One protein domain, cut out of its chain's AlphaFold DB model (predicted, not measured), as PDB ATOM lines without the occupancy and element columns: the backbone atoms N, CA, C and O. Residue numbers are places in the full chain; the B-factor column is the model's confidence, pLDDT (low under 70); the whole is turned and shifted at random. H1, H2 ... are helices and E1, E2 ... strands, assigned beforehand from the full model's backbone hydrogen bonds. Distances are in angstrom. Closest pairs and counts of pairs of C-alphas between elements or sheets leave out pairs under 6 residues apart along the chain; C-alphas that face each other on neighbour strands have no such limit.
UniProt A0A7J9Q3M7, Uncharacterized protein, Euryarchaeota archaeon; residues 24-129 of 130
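Overview. This is residues 24 to 129 of the 130 residues of an uncharacterized protein of Euryarchaeota archaeon (UniProt A0A7J9Q3M7). A small four-stranded sheet has H1 over one face and no helix on the other, with short H2 beside H1. H3 leads off from one end of the sheet, residues 115 to 129 sticking out as an arm, while a long loop, residues 79 to 99, reaches beyond the other end. The 106 printed residues, mixed in class, run E1 H1 E2 H2 E3 E4 H3; the mixed sheet's order is E1 E2 E4 E3. The whole is loose, radius of gyration of the C-alphas 18.4 A, spanning 64 by 34 by 24 A.

Arrangement. E1, residues 24 to 26, and E2, residues 51 to 57, are parallel neighbours at 7 degrees, with N 26 and O 53 within hydrogen-bond range at 2.9 A. H1, residues 32 to 45, joins them in a strand-helix-strand unit with a right-handed crossover. H1 is on the sheet, over E2, at a height of 10.1 A; their closest C-alphas, Ile 42 and Ile 52, are 7.3 A apart. H2, residues 64 to 69, touches H1 at a shallow tilt of 23 degrees, the same way; the closest C-alphas, Phe 43 and Tyr 69, are 5.3 A apart. E4, residues 100 to 106, is antiparallel to E2 at 164 degrees, N 103 to O 54 2.8 A, and forms a hairpin with E3, residues 75 to 78, N 77 to O 102 2.8 A. H3, residues 110 to 127, touches no helix. In H1, H2 and H3 every O i to N i+4 pair is within hydrogen-bond range.

Along the chain. E1 begins at C-alpha 24 (-25.543, -8.029, -39.056). H1 and E2 are each 20.1 A long, E4 19.8 A. H3, 25.7 A, ends at C-alpha 127 (-21.855, -10.066, -2.121).

Size, cuts and confidence. The printed part has no cut. The link E3 to E4 is long, 21 residues. Residues 88 to 96 and 128 to 129 have pLDDT under 70.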
ATOM      1  N   VAL A  24     -25.583  -6.865 -38.170       94.00
ATOM      2  CA  VAL A  24     -25.543  -8.029 -39.056       94.00
ATOM      3  C   VAL A  24     -26.341  -7.738 -40.318       94.00
ATOM      4  O   VAL A  24     -27.487  -7.308 -40.248       94.00
ATOM      5  N   TYR A  25     -25.743  -8.002 -41.476       93.62
ATOM      6  CA  TYR A  25     -26.392  -7.904 -42.781       93.62
ATOM      7  C   TYR A  25     -26.344  -9.283 -43.427       93.62
ATOM      8  O   TYR A  25     -25.263  -9.844 -43.595       93.62
ATOM      9  N   CYS A  26     -27.496  -9.848 -43.774       90.69
ATOM     10  CA  CYS A  26     -27.571 -11.195 -44.324       90.69
ATOM     11  C   CYS A  26     -28.509 -11.273 -45.532       90.69
ATOM     12  O   CYS A  26     -29.627 -10.760 -45.536       90.69
ATOM     13  N   ASN A  27     -28.018 -11.942 -46.573       89.19
ATOM     14  CA  ASN A  27     -28.751 -12.275 -47.790       89.19
ATOM     15  C   ASN A  27     -28.705 -13.804 -47.951       89.19
ATOM     16  O   ASN A  27     -27.817 -14.317 -48.639       89.19
ATOM     17  N   PRO A  28     -29.548 -14.553 -47.217       86.88
ATOM     18  CA  PRO A  28     -29.480 -16.004 -47.196       86.88
ATOM     19  C   PRO A  28     -29.769 -16.620 -48.566       86.88
ATOM     20  O   PRO A  28     -30.438 -16.011 -49.400       86.88
ATOM     21  N   PRO A  29     -29.370 -17.880 -48.789       84.25
ATOM     22  CA  PRO A  29     -29.844 -18.636 -49.940       84.25
ATOM     23  C   PRO A  29     -31.383 -18.707 -49.956       84.25
ATOM     24  O   PRO A  29     -31.998 -19.093 -48.963       84.25
ATOM     25  N   TYR A  30     -32.012 -18.388 -51.092       83.19
ATOM     26  CA  TYR A  30     -33.477 -18.221 -51.208       83.19
ATOM     27  C   TYR A  30     -34.302 -19.523 -51.193       83.19
ATOM     28  O   TYR A  30     -35.533 -19.490 -51.297       83.19
ATOM     29  N   SER A  31     -33.657 -20.683 -51.049       87.81
ATOM     30  CA  SER A  31     -34.364 -21.950 -50.832       87.81
ATOM     31  C   SER A  31     -35.152 -21.908 -49.521       87.81
ATOM     32  O   SER A  31     -34.651 -21.394 -48.522       87.81
ATOM     33  N   GLU A  32     -36.324 -22.537 -49.499       87.94
ATOM     34  CA  GLU A  32     -37.221 -22.590 -48.338       87.94
ATOM     35  C   GLU A  32     -36.521 -23.010 -47.035       87.94
ATOM     36  O   GLU A  32     -36.576 -22.300 -46.030       87.94
ATOM     37  N   VAL A  33     -35.786 -24.126 -47.080       91.75
ATOM     38  CA  VAL A  33     -35.075 -24.689 -45.923       91.75
ATOM     39  C   VAL A  33     -34.064 -23.698 -45.347       91.75
ATOM     40  O   VAL A  33     -33.984 -23.535 -44.129       91.75
ATOM     41  N   ASN A  34     -33.308 -23.011 -46.205       92.19
ATOM     42  CA  ASN A  34     -32.333 -22.026 -45.748       92.19
ATOM     43  C   ASN A  34     -33.029 -20.777 -45.202       92.19
ATOM     44  O   ASN A  34     -32.716 -20.373 -44.085       92.19
ATOM     45  N   CYS A  35     -34.018 -20.214 -45.901       93.12
ATOM     46  CA  CYS A  35     -34.763 -19.057 -45.396       93.12
ATOM     47  C   CYS A  35     -35.348 -19.312 -43.999       93.12
ATOM     48  O   CYS A  35     -35.212 -18.453 -43.129       93.12
ATOM     49  N   ARG A  36     -35.914 -20.501 -43.748       95.62
ATOM     50  CA  ARG A  36     -36.417 -20.886 -42.422       95.62
ATOM     51  C   ARG A  36     -35.319 -20.875 -41.352       95.62
ATOM     52  O   ARG A  36     -35.531 -20.303 -40.285       95.62
ATOM     53  N   LYS A  37     -34.154 -21.478 -41.623       96.50
ATOM     54  CA  LYS A  37     -33.013 -21.507 -40.683       96.50
ATOM     55  C   LYS A  37     -32.532 -20.100 -40.328       96.50
ATOM     56  O   LYS A  37     -32.310 -19.808 -39.158       96.50
ATOM     57  N   TRP A  38     -32.420 -19.231 -41.329       95.88
ATOM     58  CA  TRP A  38     -32.000 -17.847 -41.133       95.88
ATOM     59  C   TRP A  38     -33.034 -17.030 -40.359       95.88
ATOM     60  O   TRP A  38     -32.660 -16.342 -39.416       95.88
ATOM     61  N   CYS A  39     -34.327 -17.157 -40.672       96.38
ATOM     62  CA  CYS A  39     -35.380 -16.486 -39.902       96.38
ATOM     63  C   CYS A  39     -35.387 -16.941 -38.437       96.38
ATOM     64  O   CYS A  39     -35.506 -16.109 -37.542       96.38
ATOM     65  N   ARG A  40     -35.183 -18.242 -38.180       97.50
ATOM     66  CA  ARG A  40     -35.047 -18.763 -36.815       97.50
ATOM     67  C   ARG A  40     -33.843 -18.158 -36.092       97.50
ATOM     68  O   ARG A  40     -34.006 -17.680 -34.976       97.50
ATOM     69  N   LYS A  41     -32.662 -18.116 -36.724       96.94
ATOM     70  CA  LYS A  41     -31.480 -17.509 -36.089       96.94
ATOM     71  C   LYS A  41     -31.697 -16.032 -35.778       96.94
ATOM     72  O   LYS A  41     -31.302 -15.558 -34.724       96.94
ATOM     73  N   ILE A  42     -32.368 -15.301 -36.660       95.62
ATOM     74  CA  ILE A  42     -32.709 -13.896 -36.416       95.62
ATOM     75  C   ILE A  42     -33.593 -13.754 -35.188       95.62
ATOM     76  O   ILE A  42     -33.324 -12.902 -34.348       95.62
ATOM     77  N   PHE A  43     -34.611 -14.604 -35.059       96.44
ATOM     78  CA  PHE A  43     -35.423 -14.648 -33.854       96.44
ATOM     79  C   PHE A  43     -34.561 -14.921 -32.617       96.44
ATOM     80  O   PHE A  43     -34.660 -14.177 -31.648       96.44
ATOM     81  N   GLU A  44     -33.670 -15.908 -32.643       96.06
ATOM     82  CA  GLU A  44     -32.783 -16.236 -31.515       96.06
ATOM     83  C   GLU A  44     -31.838 -15.071 -31.139       96.06
ATOM     84  O   GLU A  44     -31.663 -14.767 -29.960       96.06
ATOM     85  N   GLU A  45     -31.294 -14.359 -32.128       95.19
ATOM     86  CA  GLU A  45     -30.291 -13.299 -31.943       95.19
ATOM     87  C   GLU A  45     -30.883 -11.888 -31.784       95.19
ATOM     88  O   GLU A  45     -30.146 -10.937 -31.512       95.19
ATOM     89  N   ARG A  46     -32.206 -11.719 -31.931       93.88
ATOM     90  CA  ARG A  46     -32.895 -10.408 -31.993       93.88
ATOM     91  C   ARG A  46     -32.561  -9.455 -30.842       93.88
ATOM     92  O   ARG A  46     -32.485  -8.246 -31.036       93.88
ATOM     93  N   ASN A  47     -32.337 -10.012 -29.652       91.81
ATOM     94  CA  ASN A  47     -32.026  -9.266 -28.431       91.81
ATOM     95  C   ASN A  47     -30.527  -9.222 -28.113       91.81
ATOM     96  O   ASN A  47     -30.159  -8.677 -27.082       91.81
ATOM     97  N   ARG A  48     -29.679  -9.842 -28.935       92.06
ATOM     98  CA  ARG A  48     -28.229  -9.949 -28.717       92.06
ATOM     99  C   ARG A  48     -27.459  -9.085 -29.709       92.06
ATOM    100  O   ARG A  48     -26.469  -8.467 -29.331       92.06
ATOM    101  N   ALA A  49     -27.920  -9.007 -30.952       93.25
ATOM    102  CA  ALA A  49     -27.356  -8.125 -31.966       93.25
ATOM    103  C   ALA A  49     -27.729  -6.653 -31.722       93.25
ATOM    104  O   ALA A  49     -28.787  -6.359 -31.180       93.25
ATOM    105  N   GLU A  50     -26.883  -5.719 -32.162       93.94
ATOM    106  CA  GLU A  50     -27.210  -4.280 -32.191       93.94
ATOM    107  C   GLU A  50     -28.276  -3.995 -33.259       93.94
ATOM    108  O   GLU A  50     -29.201  -3.209 -33.052       93.94
ATOM    109  N   MET A  51     -28.140  -4.638 -34.419       95.31
ATOM    110  CA  MET A  51     -29.081  -4.543 -35.531       95.31
ATOM    111  C   MET A  51     -28.943  -5.768 -36.430       95.31
ATOM    112  O   MET A  51     -27.838  -6.278 -36.614       95.31
ATOM    113  N   ILE A  52     -30.046  -6.214 -37.020       96.62
ATOM    114  CA  ILE A  52     -30.079  -7.289 -38.007       96.62
ATOM    115  C   ILE A  52     -30.863  -6.799 -39.224       96.62
ATOM    116  O   ILE A  52     -32.023  -6.414 -39.093       96.62
ATOM    117  N   ALA A  53     -30.250  -6.856 -40.404       97.06
ATOM    118  CA  ALA A  53     -30.880  -6.600 -41.693       97.06
ATOM    119  C   ALA A  53     -30.860  -7.879 -42.541       97.06
ATOM    120  O   ALA A  53     -29.795  -8.398 -42.884       97.06
ATOM    121  N   LEU A  54     -32.045  -8.375 -42.882       95.94
ATOM    122  CA  LEU A  54     -32.261  -9.594 -43.653       95.94
ATOM    123  C   LEU A  54     -32.929  -9.270 -44.989       95.94
ATOM    124  O   LEU A  54     -34.014  -8.692 -45.007       95.94
ATOM    125  N   LEU A  55     -32.334  -9.720 -46.092       94.44
ATOM    126  CA  LEU A  55     -32.937  -9.659 -47.424       94.44
ATOM    127  C   LEU A  55     -33.461 -11.040 -47.841       94.44
ATOM    128  O   LEU A  55     -32.683 -11.977 -47.987       94.44
ATOM    129  N   ILE A  56     -34.770 -11.179 -48.060       93.38
ATOM    130  CA  ILE A  56     -35.387 -12.436 -48.524       93.38
ATOM    131  C   ILE A  56     -36.291 -12.219 -49.734       93.38
ATOM    132  O   ILE A  56     -36.688 -11.105 -50.061       93.38
ATOM    133  N   SER A  57     -36.636 -13.317 -50.400       91.94
ATOM    134  CA  SER A  57     -37.597 -13.326 -51.501       91.94
ATOM    135  C   SER A  57     -39.029 -13.037 -51.025       91.94
ATOM    136  O   SER A  57     -39.448 -13.498 -49.965       91.94
ATOM    137  N   LEU A  58     -39.810 -12.328 -51.848       92.81
ATOM    138  CA  LEU A  58     -41.195 -11.942 -51.535       92.81
ATOM    139  C   LEU A  58     -42.128 -13.139 -51.280       92.81
ATOM    140  O   LEU A  58     -43.030 -13.059 -50.455       92.81
ATOM    141  N   ASN A  59     -41.881 -14.283 -51.921       92.38
ATOM    142  CA  ASN A  59     -42.673 -15.502 -51.709       92.38
ATOM    143  C   ASN A  59     -42.551 -16.111 -50.303       92.38
ATOM    144  O   ASN A  59     -43.198 -17.115 -50.037       92.38
ATOM    145  N   LYS A  60     -41.717 -15.553 -49.418       93.50
ATOM    146  CA  LYS A  60     -41.582 -16.031 -48.036       93.50
ATOM    147  C   LYS A  60     -42.602 -15.417 -47.086       93.50
ATOM    148  O   LYS A  60     -42.738 -15.906 -45.971       93.50
ATOM    149  N   LEU A  61     -43.318 -14.378 -47.521       94.62
ATOM    150  CA  LEU A  61     -44.264 -13.655 -46.675       94.62
ATOM    151  C   LEU A  61     -45.423 -14.519 -46.170       94.62
ATOM    152  O   LEU A  61     -45.915 -14.242 -45.091       94.62
ATOM    153  N   SER A  62     -45.841 -15.544 -46.918       94.56
ATOM    154  CA  SER A  62     -46.951 -16.436 -46.550       94.56
ATOM    155  C   SER A  62     -46.536 -17.628 -45.681       94.56
ATOM    156  O   SER A  62     -47.373 -18.456 -45.333       94.56
ATOM    157  N   ASN A  63     -45.246 -17.778 -45.381       96.38
ATOM    158  CA  ASN A  63     -44.753 -18.936 -44.645       96.38
ATOM    159  C   ASN A  63     -44.962 -18.753 -43.139       96.38
ATOM    160  O   ASN A  63     -44.644 -17.696 -42.597       96.38
ATOM    161  N   ASN A  64     -45.377 -19.810 -42.430       97.38
ATOM    162  CA  ASN A  64     -45.616 -19.756 -40.976       97.38
ATOM    163  C   ASN A  64     -44.414 -19.204 -40.198       97.38
ATOM    164  O   ASN A  64     -44.564 -18.301 -39.382       97.38
ATOM    165  N   TYR A  65     -43.196 -19.659 -40.522       96.25
ATOM    166  CA  TYR A  65     -41.988 -19.180 -39.845       96.25
ATOM    167  C   TYR A  65     -41.762 -17.671 -40.026       96.25
ATOM    168  O   TYR A  65     -41.093 -17.055 -39.204       96.25
ATOM    169  N   PHE A  66     -42.258 -17.063 -41.108       97.38
ATOM    170  CA  PHE A  66     -42.122 -15.626 -41.326       97.38
ATOM    171  C   PHE A  66     -43.030 -14.863 -40.357       97.38
ATOM    172  O   PHE A  66     -42.586 -13.920 -39.701       97.38
ATOM    173  N   HIS A  67     -44.269 -15.327 -40.199       97.75
ATOM    174  CA  HIS A  67     -45.222 -14.775 -39.239       97.75
ATOM    175  C   HIS A  67     -44.817 -15.012 -37.781       97.75
ATOM    176  O   HIS A  67     -45.081 -14.163 -36.938       97.75
ATOM    177  N   GLU A  68     -44.150 -16.125 -37.484       97.50
ATOM    178  CA  GLU A  68     -43.684 -16.445 -36.132       97.50
ATOM    179  C   GLU A  68     -42.390 -15.704 -35.765       97.50
ATOM    180  O   GLU A  68     -42.271 -15.154 -34.672       97.50
ATOM    181  N   TYR A  69     -41.400 -15.690 -36.664       97.62
ATOM    182  CA  TYR A  69     -40.040 -15.250 -36.329       97.62
ATOM    183  C   TYR A  69     -39.715 -13.827 -36.770       97.62
ATOM    184  O   TYR A  69     -38.804 -13.222 -36.207       97.62
ATOM    185  N   ILE A  70     -40.414 -13.291 -37.774       97.38
ATOM    186  CA  ILE A  70     -40.074 -11.999 -38.381       97.38
ATOM    187  C   ILE A  70     -41.133 -10.947 -38.077       97.38
ATOM    188  O   ILE A  70     -40.804  -9.924 -37.485       97.38
ATOM    189  N   VAL A  71     -42.394 -11.191 -38.443       97.38
ATOM    190  CA  VAL A  71     -43.481 -10.194 -38.349       97.38
ATOM    191  C   VAL A  71     -43.594  -9.512 -36.974       97.38
ATOM    192  O   VAL A  71     -43.731  -8.290 -36.957       97.38
ATOM    193  N   PRO A  72     -43.490 -10.213 -35.827       97.00
ATOM    194  CA  PRO A  72     -43.670  -9.577 -34.522       97.00
ATOM    195  C   PRO A  72     -42.495  -8.686 -34.098       97.00
ATOM    196  O   PRO A  72     -42.634  -7.889 -33.175       97.00
ATOM    197  N   TYR A  73     -41.326  -8.854 -34.723       96.12
ATOM    198  CA  TYR A  73     -40.064  -8.298 -34.227       96.12
ATOM    199  C   TYR A  73     -39.360  -7.382 -35.225       96.12
ATOM    200  O   TYR A  73     -38.522  -6.576 -34.825       96.12
ATOM    201  N   ALA A  74     -39.662  -7.512 -36.515       97.06
ATOM    202  CA  ALA A  74     -38.969  -6.804 -37.574       97.06
ATOM    203  C   ALA A  74     -39.841  -5.730 -38.219       97.06
ATOM    204  O   ALA A  74     -41.013  -5.935 -38.530       97.06
ATOM    205  N   ARG A  75     -39.209  -4.607 -38.557       97.75
ATOM    206  CA  ARG A  75     -39.720  -3.679 -39.561       97.75
ATOM    207  C   ARG A  75     -39.599  -4.345 -40.930       97.75
ATOM    208  O   ARG A  75     -38.489  -4.621 -41.387       97.75
ATOM    209  N   VAL A  76     -40.732  -4.602 -41.577       97.31
ATOM    210  CA  VAL A  76     -40.797  -5.231 -42.902       97.31
ATOM    211  C   VAL A  76     -40.959  -4.153 -43.970       97.31
ATOM    212  O   VAL A  76     -41.920  -3.389 -43.951       97.31
ATOM    213  N   ILE A  77     -40.013  -4.087 -44.904       97.00
ATOM    214  CA  ILE A  77     -39.960  -3.091 -45.975       97.00
ATOM    215  C   ILE A  77     -40.040  -3.816 -47.318       97.00
ATOM    216  O   ILE A  77     -39.153  -4.592 -47.681       97.00
ATOM    217  N   LEU A  78     -41.104  -3.542 -48.072       94.69
ATOM    218  CA  LEU A  78     -41.226  -3.992 -49.456       94.69
ATOM    219  C   LEU A  78     -40.366  -3.098 -50.353       94.69
ATOM    220  O   LEU A  78     -40.470  -1.872 -50.305       94.69
ATOM    221  N   ILE A  79     -39.513  -3.706 -51.174       91.94
ATOM    222  CA  ILE A  79     -38.629  -2.967 -52.077       91.94
ATOM    223  C   ILE A  79     -39.351  -2.750 -53.410       91.94
ATOM    224  O   ILE A  79     -39.842  -3.697 -54.025       91.94
ATOM    225  N   LYS A  80     -39.400  -1.499 -53.881       89.75
ATOM    226  CA  LYS A  80     -39.936  -1.169 -55.209       89.75
ATOM    227  C   LYS A  80     -38.996  -1.710 -56.294       89.75
ATOM    228  O   LYS A  80     -37.862  -1.254 -56.414       89.75
ATOM    229  N   GLY A  81     -39.492  -2.633 -57.118       86.19
ATOM    230  CA  GLY A  81     -38.739  -3.237 -58.225       86.19
ATOM    231  C   GLY A  81     -37.909  -4.463 -57.824       86.19
ATOM    232  O   GLY A  81     -37.971  -4.947 -56.695       86.19
ATOM    233  N   ARG A  82     -37.148  -5.013 -58.780       85.12
ATOM    234  CA  ARG A  82     -36.294  -6.191 -58.553       85.12
ATOM    235  C   ARG A  82     -34.874  -5.766 -58.199       85.12
ATOM    236  O   ARG A  82     -34.250  -5.003 -58.932       85.12
ATOM    237  N   VAL A  83     -34.351  -6.323 -57.109       84.94
ATOM    238  CA  VAL A  83     -32.942  -6.170 -56.735       84.94
ATOM    239  C   VAL A  83     -32.079  -6.959 -57.721       84.94
ATOM    240  O   VAL A  83     -32.292  -8.157 -57.928       84.94
ATOM    241  N   SER A  84     -31.114  -6.277 -58.332       78.62
ATOM    242  CA  SER A  84     -30.071  -6.892 -59.155       78.62
ATOM    243  C   SER A  84     -28.792  -6.993 -58.334       78.62
ATOM    244  O   SER A  84     -28.420  -6.033 -57.666       78.62
ATOM    245  N   PHE A  85     -28.123  -8.144 -58.384       77.88
ATOM    246  CA  PHE A  85     -26.850  -8.346 -57.699       77.88
ATOM    247  C   PHE A  85     -25.704  -8.255 -58.699       77.88
ATOM    248  O   PHE A  85     -25.751  -8.882 -59.761       77.88
ATOM    249  N   GLU A  86     -24.673  -7.496 -58.346       77.94
ATOM    250  CA  GLU A  86     -23.426  -7.492 -59.100       77.94
ATOM    251  C   GLU A  86     -22.594  -8.719 -58.708       77.94
ATOM    252  O   GLU A  86     -22.388  -8.973 -57.517       77.94
ATOM    253  N   PRO A  87     -22.153  -9.537 -59.677       71.50
ATOM    254  CA  PRO A  87     -21.268 -10.649 -59.378       71.50
ATOM    255  C   PRO A  87     -19.898 -10.113 -58.943       71.50
ATOM    256  O   PRO A  87     -19.308  -9.284 -59.627       71.50
ATOM    257  N   LEU A  88     -19.364 -10.636 -57.835       69.25
ATOM    258  CA  LEU A  88     -17.987 -10.351 -57.399       69.25
ATOM    259  C   LEU A  88     -16.945 -10.870 -58.411       69.25
ATOM    260  O   LEU A  88     -15.858 -10.316 -58.522       69.25
ATOM    261  N   ALA A  89     -17.291 -11.935 -59.143       68.12
ATOM    262  CA  ALA A  89     -16.562 -12.476 -60.287       68.12
ATOM    263  C   ALA A  89     -17.518 -13.329 -61.149       68.12
ATOM    264  O   ALA A  89     -18.415 -13.988 -60.612       68.12
ATOM    265  N   GLY A  90     -17.316 -13.357 -62.471       63.62
ATOM    266  CA  GLY A  90     -18.078 -14.196 -63.409       63.62
ATOM    267  C   GLY A  90     -19.338 -13.549 -64.004       63.62
ATOM    268  O   GLY A  90     -19.532 -12.338 -63.938       63.62
ATOM    269  N   GLN A  91     -20.186 -14.367 -64.641       59.44
ATOM    270  CA  GLN A  91     -21.361 -13.882 -65.374       59.44
ATOM    271  C   GLN A  91     -22.496 -13.424 -64.452       59.44
ATOM    272  O   GLN A  91     -22.764 -14.003 -63.396       59.44
ATOM    273  N   LYS A  92     -23.205 -12.389 -64.909       63.88
ATOM    274  CA  LYS A  92     -24.368 -11.804 -64.242       63.88
ATOM    275  C   LYS A  92     -25.464 -12.864 -64.097       63.88
ATOM    276  O   LYS A  92     -26.042 -13.308 -65.086       63.88
ATOM    277  N   LYS A  93     -25.755 -13.276 -62.861       63.56
ATOM    278  CA  LYS A  93     -26.918 -14.126 -62.580       63.56
ATOM    279  C   LYS A  93     -28.196 -13.313 -62.767       63.56
ATOM    280  O   LYS A  93     -28.234 -12.126 -62.440       63.56
ATOM    281  N   SER A  94     -29.240 -13.957 -63.281       61.28
ATOM    282  CA  SER A  94     -30.560 -13.341 -63.375       61.28
ATOM    283  C   SER A  94     -31.069 -12.954 -61.982       61.28
ATOM    284  O   SER A  94     -30.867 -13.667 -60.997       61.28
ATOM    285  N   SER A  95     -31.705 -11.784 -61.891       65.06
ATOM    286  CA  SER A  95     -32.357 -11.322 -60.663       65.06
ATOM    287  C   SER A  95     -33.456 -12.295 -60.237       65.06
ATOM    288  O   SER A  95     -34.103 -12.896 -61.096       65.06
ATOM    289  N   ASN A  96     -33.742 -12.384 -58.934       69.75
ATOM    290  CA  ASN A  96     -34.901 -13.135 -58.445       69.75
ATOM    291  C   ASN A  96     -36.184 -12.667 -59.175       69.75
ATOM    292  O   ASN A  96     -36.507 -11.476 -59.105       69.75
ATOM    293  N   PRO A  97     -36.927 -13.565 -59.853       75.81
ATOM    294  CA  PRO A  97     -38.081 -13.180 -60.663       75.81
ATOM    295  C   PRO A  97     -39.253 -12.613 -59.848       75.81
ATOM    296  O   PRO A  97     -40.083 -11.899 -60.413       75.81
ATOM    297  N   LEU A  98     -39.321 -12.871 -58.539       82.50
ATOM    298  CA  LEU A  98     -40.501 -12.570 -57.717       82.50
ATOM    299  C   LEU A  98     -40.434 -11.213 -56.996       82.50
ATOM    300  O   LEU A  98     -41.460 -10.566 -56.825       82.50
ATOM    301  N   GLY A  99     -39.241 -10.754 -56.604       89.00
ATOM    302  CA  GLY A  99     -39.047  -9.544 -55.788       89.00
ATOM    303  C   GLY A  99     -38.371  -9.838 -54.445       89.00
ATOM    304  O   GLY A  99     -38.089 -10.993 -54.123       89.00
ATOM    305  N   SER A 100     -38.053  -8.792 -53.678       91.81
ATOM    306  CA  SER A 100     -37.348  -8.914 -52.391       91.81
ATOM    307  C   SER A 100     -37.997  -8.075 -51.294       91.81
ATOM    308  O   SER A 100     -38.617  -7.045 -51.560       91.81
ATOM    309  N   VAL A 101     -37.817  -8.523 -50.058       94.75
ATOM    310  CA  VAL A 101     -38.287  -7.879 -48.833       94.75
ATOM    311  C   VAL A 101     -37.099  -7.704 -47.905       94.75
ATOM    312  O   VAL A 101     -36.305  -8.633 -47.733       94.75
ATOM    313  N   LEU A 102     -36.988  -6.517 -47.317       96.38
ATOM    314  CA  LEU A 102     -36.000  -6.207 -46.296       96.38
ATOM    315  C   LEU A 102     -36.666  -6.251 -44.920       96.38
ATOM    316  O   LEU A 102     -37.643  -5.550 -44.672       96.38
ATOM    317  N   CYS A 103     -36.123  -7.061 -44.021       97.62
ATOM    318  CA  CYS A 103     -36.578  -7.186 -42.643       97.62
ATOM    319  C   CYS A 103     -35.493  -6.637 -41.719       97.62
ATOM    320  O   CYS A 103     -34.347  -7.081 -41.794       97.62
ATOM    321  N   ILE A 104     -35.841  -5.671 -40.868       97.94
ATOM    322  CA  ILE A 104     -34.890  -5.000 -39.977       97.94
ATOM    323  C   ILE A 104     -35.332  -5.160 -38.524       97.94
ATOM    324  O   ILE A 104     -36.448  -4.779 -38.181       97.94
ATOM    325  N   ILE A 105     -34.439  -5.663 -37.674       96.50
ATOM    326  CA  ILE A 105     -34.585  -5.670 -36.213       96.50
ATOM    327  C   ILE A 105     -33.512  -4.754 -35.625       96.50
ATOM    328  O   ILE A 105     -32.341  -4.880 -35.978       96.50
ATOM    329  N   GLU A 106     -33.894  -3.846 -34.728       93.88
ATOM    330  CA  GLU A 106     -32.978  -2.916 -34.058       93.88
ATOM    331  C   GLU A 106     -33.067  -3.088 -32.539       93.88
ATOM    332  O   GLU A 106     -34.158  -3.081 -31.975       93.88
ATOM    333  N   SER A 107     -31.908  -3.186 -31.885       89.25
ATOM    334  CA  SER A 107     -31.764  -3.267 -30.426       89.25
ATOM    335  C   SER A 107     -30.725  -2.230 -29.965       89.25
ATOM    336  O   SER A 107     -29.623  -2.585 -29.539       89.25
ATOM    337  N   PRO A 108     -31.036  -0.921 -30.072       73.69
ATOM    338  CA  PRO A 108     -30.047   0.159 -29.970       73.69
ATOM    339  C   PRO A 108     -29.354   0.248 -28.601       73.69
ATOM    340  O   PRO A 108     -28.183   0.611 -28.533       73.69
ATOM    341  N   HIS A 109     -30.032  -0.163 -27.529       77.75
ATOM    342  CA  HIS A 109     -29.522  -0.109 -26.155       77.75
ATOM    343  C   HIS A 109     -28.837  -1.407 -25.703       77.75
ATOM    344  O   HIS A 109     -28.621  -1.619 -24.509       77.75
ATOM    345  N   ILE A 110     -28.502  -2.318 -26.629       82.38
ATOM    346  CA  ILE A 110     -27.953  -3.621 -26.238       82.38
ATOM    347  C   ILE A 110     -26.615  -3.495 -25.507       82.38
ATOM    348  O   ILE A 110     -26.381  -4.202 -24.538       82.38
ATOM    349  N   LYS A 111     -25.755  -2.547 -25.891       76.44
ATOM    350  CA  LYS A 111     -24.452  -2.349 -25.229       76.44
ATOM    351  C   LYS A 111     -24.601  -1.843 -23.798       76.44
ATOM    352  O   LYS A 111     -23.881  -2.290 -22.914       76.44
ATOM    353  N   GLU A 112     -25.552  -0.945 -23.571       81.94
ATOM    354  CA  GLU A 112     -25.868  -0.426 -22.239       81.94
ATOM    355  C   GLU A 112     -26.441  -1.532 -21.351       81.94
ATOM    356  O   GLU A 112     -25.999  -1.691 -20.215       81.94
ATOM    357  N   ARG A 113     -27.352  -2.353 -21.893       81.50
ATOM    358  CA  ARG A 113     -27.897  -3.529 -21.201       81.50
ATOM    359  C   ARG A 113     -26.808  -4.538 -20.846       81.50
ATOM    360  O   ARG A 113     -26.703  -4.912 -19.688       81.50
ATOM    361  N   LEU A 114     -25.952  -4.906 -21.802       79.25
ATOM    362  CA  LEU A 114     -24.854  -5.852 -21.572       79.25
ATOM    363  C   LEU A 114     -23.862  -5.343 -20.520       79.25
ATOM    364  O   LEU A 114     -23.426  -6.111 -19.665       79.25
ATOM    365  N   ASN A 115     -23.531  -4.050 -20.544       80.12
ATOM    366  CA  ASN A 115     -22.692  -3.445 -19.513       80.12
ATOM    367  C   ASN A 115     -23.380  -3.464 -18.140       80.12
ATOM    368  O   ASN A 115     -22.736  -3.778 -17.142       80.12
ATOM    369  N   GLY A 116     -24.679  -3.152 -18.083       78.56
ATOM    370  CA  GLY A 116     -25.474  -3.231 -16.857       78.56
ATOM    371  C   GLY A 116     -25.515  -4.644 -16.269       78.56
ATOM    372  O   GLY A 116     -25.250  -4.818 -15.080       78.56
ATOM    373  N   ASP A 117     -25.761  -5.650 -17.108       81.12
ATOM    374  CA  ASP A 117     -25.816  -7.064 -16.720       81.12
ATOM    375  C   ASP A 117     -24.457  -7.564 -16.198       81.12
ATOM    376  O   ASP A 117     -24.385  -8.242 -15.170       81.12
ATOM    377  N   ALA A 118     -23.358  -7.173 -16.856       79.44
ATOM    378  CA  ALA A 118     -22.005  -7.496 -16.409       79.44
ATOM    379  C   ALA A 118     -21.692  -6.882 -15.032       79.44
ATOM    380  O   ALA A 118     -21.155  -7.560 -14.153       79.44
ATOM    381  N   ILE A 119     -22.072  -5.617 -14.811       77.31
ATOM    382  CA  ILE A 119     -21.907  -4.941 -13.514       77.31
ATOM    383  C   ILE A 119     -22.741  -5.635 -12.427       77.31
ATOM    384  O   ILE A 119     -22.248  -5.839 -11.314       77.31
ATOM    385  N   ALA A 120     -23.982  -6.022 -12.733       79.38
ATOM    386  CA  ALA A 120     -24.857  -6.724 -11.797       79.38
ATOM    387  C   ALA A 120     -24.265  -8.077 -11.358       79.38
ATOM    388  O   ALA A 120     -24.206  -8.353 -10.157       79.38
ATOM    389  N   GLN A 121     -23.736  -8.875 -12.292       77.06
ATOM    390  CA  GLN A 121     -23.087 -10.155 -11.977       77.06
ATOM    391  C   GLN A 121     -21.841 -10.008 -11.093       77.06
ATOM    392  O   GLN A 121     -21.622 -10.825 -10.195       77.06
ATOM    393  N   VAL A 122     -21.017  -8.976 -11.316       78.19
ATOM    394  CA  VAL A 122     -19.833  -8.706 -10.477       78.19
ATOM    395  C   VAL A 122     -20.244  -8.336  -9.051       78.19
ATOM    396  O   VAL A 122     -19.639  -8.821  -8.090       78.19
ATOM    397  N   ARG A 123     -21.295  -7.521  -8.893       78.62
ATOM    398  CA  ARG A 123     -21.834  -7.147  -7.576       78.62
ATOM    399  C   ARG A 123     -22.393  -8.348  -6.823       78.62
ATOM    400  O   ARG A 123     -22.056  -8.525  -5.659       78.62
ATOM    401  N   GLU A 124     -23.176  -9.198  -7.483       80.12
ATOM    402  CA  GLU A 124     -23.738 -10.402  -6.860       80.12
ATOM    403  C   GLU A 124     -22.644 -11.383  -6.414       80.12
ATOM    404  O   GLU A 124     -22.701 -11.907  -5.302       80.12
ATOM    405  N   LYS A 125     -21.608 -11.592  -7.240       75.88
ATOM    406  CA  LYS A 125     -20.438 -12.393  -6.849       75.88
ATOM    407  C   LYS A 125     -19.710 -11.793  -5.651       75.88
ATOM    408  O   LYS A 125     -19.377 -12.533  -4.737       75.88
ATOM    409  N   SER A 126     -19.505 -10.476  -5.629       72.94
ATOM    410  CA  SER A 126     -18.830  -9.798  -4.512       72.94
ATOM    411  C   SER A 126     -19.626  -9.901  -3.204       72.94
ATOM    412  O   SER A 126     -19.036 -10.045  -2.144       72.94
ATOM    413  N   MET A 127     -20.961  -9.899  -3.276       70.38
ATOM    414  CA  MET A 127     -21.855 -10.066  -2.121       70.38
ATOM    415  C   MET A 127     -21.896 -11.494  -1.560       70.38
ATOM    416  O   MET A 127     -22.262 -11.670  -0.406       70.38
ATOM    417  N   LYS A 128     -21.561 -12.513  -2.362       69.31
ATOM    418  CA  LYS A 128     -21.564 -13.932  -1.952       69.31
ATOM    419  C   LYS A 128     -20.232 -14.410  -1.357       69.31
ATOM    420  O   LYS A 128     -20.137 -15.568  -0.971       69.31
ATOM    421  N   VAL A 129     -19.207 -13.555  -1.337       59.69
ATOM    422  CA  VAL A 129     -17.867 -13.865  -0.794       59.69
ATOM    423  C   VAL A 129     -17.635 -13.199   0.578       59.69
ATOM    424  O   VAL A 129     -16.590 -13.411   1.186       59.69
TER     425      VAL A 129